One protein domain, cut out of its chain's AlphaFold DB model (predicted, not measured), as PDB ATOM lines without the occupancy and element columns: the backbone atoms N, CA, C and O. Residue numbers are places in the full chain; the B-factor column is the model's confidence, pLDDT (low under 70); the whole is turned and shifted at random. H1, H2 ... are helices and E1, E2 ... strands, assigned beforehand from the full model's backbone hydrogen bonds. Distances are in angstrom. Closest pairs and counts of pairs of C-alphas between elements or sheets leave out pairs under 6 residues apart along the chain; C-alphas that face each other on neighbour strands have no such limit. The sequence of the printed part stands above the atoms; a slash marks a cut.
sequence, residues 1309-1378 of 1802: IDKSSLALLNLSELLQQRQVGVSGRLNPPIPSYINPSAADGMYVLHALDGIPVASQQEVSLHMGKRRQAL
ATOM      1  N   ILE A1309     470.745 235.479 767.921       87.62
ATOM      2  CA  ILE A1309     471.175 234.215 767.316       87.62
ATOM      3  C   ILE A1309     472.558 234.449 766.700       87.62
ATOM      4  O   ILE A1309     472.712 235.361 765.880       87.62
ATOM      5  N   ASP A1310     473.550 233.641 767.075       87.98
ATOM      6  CA  ASP A1310     474.867 233.662 766.443       87.98
ATOM      7  C   ASP A1310     474.769 233.324 764.948       87.98
ATOM      8  O   ASP A1310     474.040 232.422 764.531       87.98
ATOM      9  N   LYS A1311     475.534 234.049 764.133       76.92
ATOM     10  CA  LYS A1311     475.478 233.946 762.672       76.92
ATOM     11  C   LYS A1311     476.054 232.638 762.145       76.92
ATOM     12  O   LYS A1311     475.572 232.133 761.137       76.92
ATOM     13  N   SER A1312     477.090 232.134 762.810       77.02
ATOM     14  CA  SER A1312     477.865 230.961 762.400       77.02
ATOM     15  C   SER A1312     477.279 229.643 762.903       77.02
ATOM     16  O   SER A1312     477.308 228.651 762.186       77.02
ATOM     17  N   SER A1313     476.771 229.625 764.135       87.64
ATOM     18  CA  SER A1313     476.383 228.401 764.849       87.64
ATOM     19  C   SER A1313     474.885 228.266 765.116       87.64
ATOM     20  O   SER A1313     474.469 227.251 765.667       87.64
ATOM     21  N   LEU A1314     474.077 229.285 764.786       91.46
ATOM     22  CA  LEU A1314     472.670 229.406 765.199       91.46
ATOM     23  C   LEU A1314     472.448 229.319 766.731       91.46
ATOM     24  O   LEU A1314     471.321 229.102 767.184       91.46
ATOM     25  N   ALA A1315     473.495 229.514 767.542       93.31
ATOM     26  CA  ALA A1315     473.415 229.479 769.000       93.31
ATOM     27  C   ALA A1315     472.712 230.716 769.588       93.31
ATOM     28  O   ALA A1315     472.899 231.837 769.115       93.31
ATOM     29  N   LEU A1316     471.919 230.529 770.643       92.04
ATOM     30  CA  LEU A1316     471.206 231.604 771.337       92.04
ATOM     31  C   LEU A1316     472.104 232.312 772.354       92.04
ATOM     32  O   LEU A1316     472.620 231.668 773.262       92.04
ATOM     33  N   LEU A1317     472.265 233.632 772.236       89.45
ATOM     34  CA  LEU A1317     473.246 234.402 773.018       89.45
ATOM     35  C   LEU A1317     472.662 235.204 774.199       89.45
ATOM     36  O   LEU A1317     473.430 235.804 774.944       89.45
ATOM     37  N   ASN A1318     471.335 235.261 774.350       89.72
ATOM     38  CA  ASN A1318     470.646 235.952 775.456       89.72
ATOM     39  C   ASN A1318     469.333 235.259 775.877       89.72
ATOM     40  O   ASN A1318     468.335 235.902 776.220       89.72
ATOM     41  N   LEU A1319     469.332 233.927 775.840       90.27
ATOM     42  CA  LEU A1319     468.253 233.090 776.357       90.27
ATOM     43  C   LEU A1319     468.025 233.339 777.858       90.27
ATOM     44  O   LEU A1319     466.879 233.348 778.302       90.27
ATOM     45  N   SER A1320     469.087 233.592 778.630       87.97
ATOM     46  CA  SER A1320     468.988 233.864 780.067       87.97
ATOM     47  C   SER A1320     468.237 235.160 780.373       87.97
ATOM     48  O   SER A1320     467.277 235.138 781.143       87.97
ATOM     49  N   GLU A1321     468.601 236.267 779.720       84.35
ATOM     50  CA  GLU A1321     467.917 237.554 779.875       84.35
ATOM     51  C   GLU A1321     466.440 237.448 779.484       84.35
ATOM     52  O   GLU A1321     465.575 237.963 780.191       84.35
ATOM     53  N   LEU A1322     466.135 236.739 778.393       85.33
ATOM     54  CA  LEU A1322     464.770 236.572 777.895       85.33
ATOM     55  C   LEU A1322     463.908 235.627 778.760       85.33
ATOM     56  O   LEU A1322     462.682 235.737 778.749       85.33
ATOM     57  N   LEU A1323     464.520 234.732 779.542       85.48
ATOM     58  CA  LEU A1323     463.822 233.930 780.555       85.48
ATOM     59  C   LEU A1323     463.720 234.643 781.918       85.48
ATOM     60  O   LEU A1323     462.803 234.349 782.686       85.48
ATOM     61  N   GLN A1324     464.613 235.592 782.223       80.46
ATOM     62  CA  GLN A1324     464.572 236.386 783.459       80.46
ATOM     63  C   GLN A1324     463.664 237.628 783.362       80.46
ATOM     64  O   GLN A1324     462.989 237.974 784.335       80.46
ATOM     65  N   GLN A1325     463.620 238.325 782.220       66.70
ATOM     66  CA  GLN A1325     462.901 239.598 782.106       66.70
ATOM     67  C   GLN A1325     461.396 239.438 781.860       66.70
ATOM     68  O   GLN A1325     460.942 239.107 780.770       66.70
ATOM     69  N   ARG A1326     460.591 239.816 782.861       60.80
ATOM     70  CA  ARG A1326     459.119 239.897 782.757       60.80
ATOM     71  C   ARG A1326     458.572 241.215 782.169       60.80
ATOM     72  O   ARG A1326     457.358 241.374 782.133       60.80
ATOM     73  N   GLN A1327     459.414 242.180 781.774       55.64
ATOM     74  CA  GLN A1327     458.991 243.590 781.633       55.64
ATOM     75  C   GLN A1327     459.057 244.228 780.227       55.64
ATOM     76  O   GLN A1327     458.724 245.405 780.114       55.64
ATOM     77  N   VAL A1328     459.420 243.515 779.146       62.17
ATOM     78  CA  VAL A1328     459.541 244.138 777.800       62.17
ATOM     79  C   VAL A1328     458.794 243.390 776.686       62.17
ATOM     80  O   VAL A1328     459.390 242.900 775.733       62.17
ATOM     81  N   GLY A1329     457.459 243.340 776.783       69.91
ATOM     82  CA  GLY A1329     456.524 243.091 775.664       69.91
ATOM     83  C   GLY A1329     456.504 241.693 775.022       69.91
ATOM     84  O   GLY A1329     455.493 241.308 774.440       69.91
ATOM     85  N   VAL A1330     457.575 240.913 775.144       76.14
ATOM     86  CA  VAL A1330     457.701 239.530 774.674       76.14
ATOM     87  C   VAL A1330     457.994 238.645 775.880       76.14
ATOM     88  O   VAL A1330     458.804 238.994 776.732       76.14
ATOM     89  N   SER A1331     457.326 237.500 775.951       79.73
ATOM     90  CA  SER A1331     457.442 236.530 777.040       79.73
ATOM     91  C   SER A1331     457.957 235.198 776.500       79.73
ATOM     92  O   SER A1331     457.340 234.611 775.614       79.73
ATOM     93  N   GLY A1332     459.097 234.729 777.011       85.02
ATOM     94  CA  GLY A1332     459.648 233.415 776.684       85.02
ATOM     95  C   GLY A1332     459.168 232.330 777.648       85.02
ATOM     96  O   GLY A1332     459.171 232.526 778.863       85.02
ATOM     97  N   ARG A1333     458.803 231.159 777.123       87.82
ATOM     98  CA  ARG A1333     458.656 229.912 777.890       87.82
ATOM     99  C   ARG A1333     459.488 228.816 777.239       87.82
ATOM    100  O   ARG A1333     459.235 228.477 776.087       87.82
ATOM    101  N   LEU A1334     460.453 228.270 777.977       91.31
ATOM    102  CA  LEU A1334     461.222 227.093 777.570       91.31
ATOM    103  C   LEU A1334     460.531 225.817 778.074       91.31
ATOM    104  O   LEU A1334     460.085 225.781 779.222       91.31
ATOM    105  N   ASN A1335     460.450 224.787 777.233       90.45
ATOM    106  CA  ASN A1335     459.840 223.500 777.556       90.45
ATOM    107  C   ASN A1335     460.732 222.324 777.084       90.45
ATOM    108  O   ASN A1335     460.923 222.184 775.876       90.45
ATOM    109  N   PRO A1336     461.267 221.467 777.975       89.31
ATOM    110  CA  PRO A1336     461.166 221.550 779.432       89.31
ATOM    111  C   PRO A1336     461.833 222.824 779.994       89.31
ATOM    112  O   PRO A1336     462.776 223.345 779.393       89.31
ATOM    113  N   PRO A1337     461.343 223.355 781.128       84.30
ATOM    114  CA  PRO A1337     461.930 224.528 781.768       84.30
ATOM    115  C   PRO A1337     463.320 224.213 782.338       84.30
ATOM    116  O   PRO A1337     463.599 223.084 782.740       84.30
ATOM    117  N   ILE A1338     464.184 225.230 782.419       82.60
ATOM    118  CA  ILE A1338     465.487 225.106 783.087       82.60
ATOM    119  C   ILE A1338     465.242 224.857 784.590       82.60
ATOM    120  O   ILE A1338     464.511 225.642 785.204       82.60
ATOM    121  N   PRO A1339     465.832 223.812 785.203       80.22
ATOM    122  CA  PRO A1339     465.736 223.588 786.644       80.22
ATOM    123  C   PRO A1339     466.273 224.785 787.437       80.22
ATOM    124  O   PRO A1339     467.343 225.306 787.132       80.22
ATOM    125  N   SER A1340     465.557 225.208 788.481       78.08
ATOM    126  CA  SER A1340     465.787 226.489 789.176       78.08
ATOM    127  C   SER A1340     467.124 226.620 789.916       78.08
ATOM    128  O   SER A1340     467.473 227.718 790.338       78.08
ATOM    129  N   TYR A1341     467.868 225.524 790.082       81.65
ATOM    130  CA  TYR A1341     469.225 225.511 790.641       81.65
ATOM    131  C   TYR A1341     470.321 225.729 789.581       81.65
ATOM    132  O   TYR A1341     471.464 226.009 789.936       81.65
ATOM    133  N   ILE A1342     470.003 225.623 788.284       78.43
ATOM    134  CA  ILE A1342     470.929 225.974 787.203       78.43
ATOM    135  C   ILE A1342     470.791 227.474 786.940       78.43
ATOM    136  O   ILE A1342     469.735 227.946 786.521       78.43
ATOM    137  N   ASN A1343     471.869 228.231 787.167       78.05
ATOM    138  CA  ASN A1343     471.903 229.665 786.885       78.05
ATOM    139  C   ASN A1343     471.549 229.914 785.399       78.05
ATOM    140  O   ASN A1343     472.265 229.395 784.538       78.05
ATOM    141  N   PRO A1344     470.492 230.687 785.059       79.18
ATOM    142  CA  PRO A1344     470.014 230.792 783.679       79.18
ATOM    143  C   PRO A1344     471.068 231.252 782.664       79.18
ATOM    144  O   PRO A1344     470.989 230.854 781.506       79.18
ATOM    145  N   SER A1345     472.077 232.028 783.081       82.71
ATOM    146  CA  SER A1345     473.198 232.442 782.217       82.71
ATOM    147  C   SER A1345     474.034 231.270 781.687       82.71
ATOM    148  O   SER A1345     474.688 231.405 780.661       82.71
ATOM    149  N   ALA A1346     473.990 230.101 782.335       83.34
ATOM    150  CA  ALA A1346     474.628 228.878 781.845       83.34
ATOM    151  C   ALA A1346     473.884 228.228 780.657       83.34
ATOM    152  O   ALA A1346     474.357 227.226 780.127       83.34
ATOM    153  N   ALA A1347     472.729 228.762 780.238       85.84
ATOM    154  CA  ALA A1347     472.029 228.335 779.027       85.84
ATOM    155  C   ALA A1347     472.364 229.190 777.787       85.84
ATOM    156  O   ALA A1347     472.053 228.771 776.670       85.84
ATOM    157  N   ASP A1348     473.011 230.349 777.952       89.60
ATOM    158  CA  ASP A1348     473.478 231.165 776.826       89.60
ATOM    159  C   ASP A1348     474.645 230.471 776.108       89.60
ATOM    160  O   ASP A1348     475.520 229.870 776.729       89.60
ATOM    161  N   GLY A1349     474.629 230.486 774.776       89.67
ATOM    162  CA  GLY A1349     475.562 229.756 773.909       89.67
ATOM    163  C   GLY A1349     475.358 228.233 773.870       89.67
ATOM    164  O   GLY A1349     475.770 227.591 772.908       89.67
ATOM    165  N   MET A1350     474.683 227.643 774.862       93.08
ATOM    166  CA  MET A1350     474.540 226.185 775.006       93.08
ATOM    167  C   MET A1350     473.434 225.559 774.143       93.08
ATOM    168  O   MET A1350     473.366 224.331 774.051       93.08
ATOM    169  N   TYR A1351     472.583 226.362 773.499       95.11
ATOM    170  CA  TYR A1351     471.474 225.901 772.656       95.11
ATOM    171  C   TYR A1351     471.535 226.489 771.246       95.11
ATOM    172  O   TYR A1351     471.582 227.706 771.082       95.11
ATOM    173  N   VAL A1352     471.454 225.616 770.241       94.57
ATOM    174  CA  VAL A1352     471.371 225.937 768.808       94.57
ATOM    175  C   VAL A1352     469.917 225.890 768.343       94.57
ATOM    176  O   VAL A1352     469.195 224.948 768.676       94.57
ATOM    177  N   LEU A1353     469.481 226.870 767.549       96.94
ATOM    178  CA  LEU A1353     468.179 226.839 766.883       96.94
ATOM    179  C   LEU A1353     468.147 225.736 765.812       96.94
ATOM    180  O   LEU A1353     468.885 225.801 764.837       96.94
ATOM    181  N   HIS A1354     467.273 224.742 765.988       94.79
ATOM    182  CA  HIS A1354     467.127 223.587 765.097       94.79
ATOM    183  C   HIS A1354     465.925 223.719 764.147       94.79
ATOM    184  O   HIS A1354     466.016 223.316 762.985       94.79
ATOM    185  N   ALA A1355     464.803 224.268 764.627       95.51
ATOM    186  CA  ALA A1355     463.607 224.517 763.822       95.51
ATOM    187  C   ALA A1355     462.850 225.767 764.296       95.51
ATOM    188  O   ALA A1355     462.815 226.068 765.490       95.51
ATOM    189  N   LEU A1356     462.209 226.466 763.361       94.78
ATOM    190  CA  LEU A1356     461.386 227.651 763.585       94.78
ATOM    191  C   LEU A1356     459.952 227.368 763.121       94.78
ATOM    192  O   LEU A1356     459.738 226.961 761.983       94.78
ATOM    193  N   ASP A1357     458.983 227.521 764.024       92.09
ATOM    194  CA  ASP A1357     457.572 227.138 763.845       92.09
ATOM    195  C   ASP A1357     457.382 225.705 763.291       92.09
ATOM    196  O   ASP A1357     456.439 225.412 762.560       92.09
ATOM    197  N   GLY A1358     458.299 224.795 763.646       90.61
ATOM    198  CA  GLY A1358     458.325 223.400 763.190       90.61
ATOM    199  C   GLY A1358     459.051 223.158 761.859       90.61
ATOM    200  O   GLY A1358     459.288 222.004 761.514       90.61
ATOM    201  N   ILE A1359     459.460 224.204 761.132       91.30
ATOM    202  CA  ILE A1359     460.282 224.065 759.921       91.30
ATOM    203  C   ILE A1359     461.767 224.039 760.322       91.30
ATOM    204  O   ILE A1359     462.220 224.989 760.968       91.30
ATOM    205  N   PRO A1360     462.543 222.992 759.976       94.08
ATOM    206  CA  PRO A1360     463.967 222.938 760.294       94.08
ATOM    207  C   PRO A1360     464.725 224.087 759.621       94.08
ATOM    208  O   PRO A1360     464.391 224.488 758.508       94.08
ATOM    209  N   VAL A1361     465.741 224.609 760.308       93.27
ATOM    210  CA  VAL A1361     466.593 225.700 759.818       93.27
ATOM    211  C   VAL A1361     468.065 225.346 760.026       93.27
ATOM    212  O   VAL A1361     468.507 225.132 761.150       93.27
ATOM    213  N   ALA A1362     468.822 225.269 758.934       87.60
ATOM    214  CA  ALA A1362     470.261 225.010 758.930       87.60
ATOM    215  C   ALA A1362     471.096 226.301 758.861       87.60
ATOM    216  O   ALA A1362     472.273 226.295 759.221       87.60
ATOM    217  N   SER A1363     470.502 227.419 758.426       89.09
ATOM    218  CA  SER A1363     471.189 228.704 758.256       89.09
ATOM    219  C   SER A1363     470.379 229.907 758.756       89.09
ATOM    220  O   SER A1363     469.145 229.909 758.780       89.09
ATOM    221  N   GLN A1364     471.072 231.007 759.085       85.23
ATOM    222  CA  GLN A1364     470.419 232.288 759.403       85.23
ATOM    223  C   GLN A1364     469.642 232.860 758.195       85.23
ATOM    224  O   GLN A1364     468.708 233.649 758.374       85.23
ATOM    225  N   GLN A1365     469.973 232.437 756.969       85.36
ATOM    226  CA  GLN A1365     469.233 232.795 755.760       85.36
ATOM    227  C   GLN A1365     467.860 232.109 755.717       85.36
ATOM    228  O   GLN A1365     466.873 232.784 755.435       85.36
ATOM    229  N   GLU A1366     467.757 230.829 756.085       90.63
ATOM    230  CA  GLU A1366     466.472 230.118 756.212       90.63
ATOM    231  C   GLU A1366     465.600 230.693 757.334       90.63
ATOM    232  O   GLU A1366     464.414 230.941 757.112       90.63
ATOM    233  N   VAL A1367     466.187 231.005 758.498       89.79
ATOM    234  CA  VAL A1367     465.504 231.734 759.589       89.79
ATOM    235  C   VAL A1367     464.915 233.050 759.070       89.79
ATOM    236  O   VAL A1367     463.753 233.369 759.325       89.79
ATOM    237  N   SER A1368     465.697 233.802 758.291       86.25
ATOM    238  CA  SER A1368     465.278 235.081 757.708       86.25
ATOM    239  C   SER A1368     464.199 234.912 756.630       86.25
ATOM    240  O   SER A1368     463.261 235.706 756.579       86.25
ATOM    241  N   LEU A1369     464.286 233.865 755.804       87.79
ATOM    242  CA  LEU A1369     463.291 233.513 754.787       87.79
ATOM    243  C   LEU A1369     461.961 233.089 755.414       87.79
ATOM    244  O   LEU A1369     460.907 233.548 754.975       87.79
ATOM    245  N   HIS A1370     461.998 232.261 756.460       90.45
ATOM    246  CA  HIS A1370     460.802 231.841 757.183       90.45
ATOM    247  C   HIS A1370     460.148 233.030 757.896       90.45
ATOM    248  O   HIS A1370     458.955 233.269 757.714       90.45
ATOM    249  N   MET A1371     460.920 233.850 758.619       88.88
ATOM    250  CA  MET A1371     460.405 235.084 759.229       88.88
ATOM    251  C   MET A1371     459.878 236.076 758.181       88.88
ATOM    252  O   MET A1371     458.887 236.758 758.434       88.88
ATOM    253  N   GLY A1372     460.481 236.130 756.989       84.29
ATOM    254  CA  GLY A1372     459.984 236.896 755.844       84.29
ATOM    255  C   GLY A1372     458.606 236.421 755.379       84.29
ATOM    256  O   GLY A1372     457.665 237.217 755.359       84.29
ATOM    257  N   LYS A1373     458.462 235.118 755.098       85.91
ATOM    258  CA  LYS A1373     457.186 234.480 754.724       85.91
ATOM    259  C   LYS A1373     456.121 234.664 755.810       85.91
ATOM    260  O   LYS A1373     455.016 235.117 755.513       85.91
ATOM    261  N   ARG A1374     456.459 234.424 757.083       84.86
ATOM    262  CA  ARG A1374     455.557 234.640 758.228       84.86
ATOM    263  C   ARG A1374     455.123 236.105 758.352       84.86
ATOM    264  O   ARG A1374     453.961 236.372 758.649       84.86
ATOM    265  N   ARG A1375     456.011 237.070 758.081       81.30
ATOM    266  CA  ARG A1375     455.691 238.511 758.099       81.30
ATOM    267  C   ARG A1375     454.843 238.958 756.905       81.30
ATOM    268  O   ARG A1375     454.062 239.893 757.053       81.30
ATOM    269  N   GLN A1376     454.974 238.307 755.749       80.31
ATOM    270  CA  GLN A1376     454.070 238.497 754.609       80.31
ATOM    271  C   GLN A1376     452.676 237.936 754.921       80.31
ATOM    272  O   GLN A1376     451.698 238.662 754.775       80.31
ATOM    273  N   ALA A1377     452.581 236.716 755.460       80.18
ATOM    274  CA  ALA A1377     451.309 236.129 755.893       80.18
ATOM    275  C   ALA A1377     450.602 236.991 756.963       80.18
ATOM    276  O   ALA A1377     449.425 237.319 756.826       80.18
ATOM    277  N   LEU A1378     451.339 237.454 757.982       74.02
ATOM    278  CA  LEU A1378     450.817 238.350 759.024       74.02
ATOM    279  C   LEU A1378     450.337 239.714 758.499       74.02
ATOM    280  O   LEU A1378     449.523 240.346 759.163       74.02
TER     281      LEU A1378
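Overview. This is residues 1309 to 1378 of the 1802 residues of an uncharacterized protein of Trypanosoma brucei brucei (strain 927/4 GUTat10.1) (UniProt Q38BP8). Two ends joined by a strand: short helices H1 and H2 with strand E1 gather loosely at one end, and E2 leads across to the long helix H3 at the other. The 70 printed residues hold, in order, H1, E1, H2, E2 and H3, a mixed class; E1 and E2 pair with no named strand. The whole is only just loose, close to compact, with a radius of gyration of the C-alphas of 13.5 A, spanning 39 by 27 by 19 A.

Arrangement. After residues 1309 to 1318, find H1, residues 1319 to 1324; its Leu 1323 and Gly 1332 of E1, residues 1330 to 1335, have the closest C-alphas, 5.7 A apart. H1 touches H2, residues 1344 to 1347, closest at C-alphas 1320 and 1344, 4.9 A. E2, residues 1351 to 1356, comes closest to H3, residues 1364 to 1378, at C-alphas 1356 and 1367, 7.0 A. H1 and H3 are apart. Every O i to N i+4 pair is within hydrogen-bond range in H1 and H3; H2 is too short for one.

Along the chain. Find C-alpha 1319 at (468.253, 233.090, 776.357), where H1 begins its 8.7 A. E1 runs 16.4 A, H2 5.6 A, E2 13.7 A, and H3 20.5 A to C-alpha 1378 at (450.817, 238.350, 759.024).

Size, cuts and confidence. The farthest C-alphas, of Tyr 1341 and Gln 1376, are 41.2 A apart. The printed part has no cut, and no link is long. Look for pLDDT under 70 at residues 1325 to 1329.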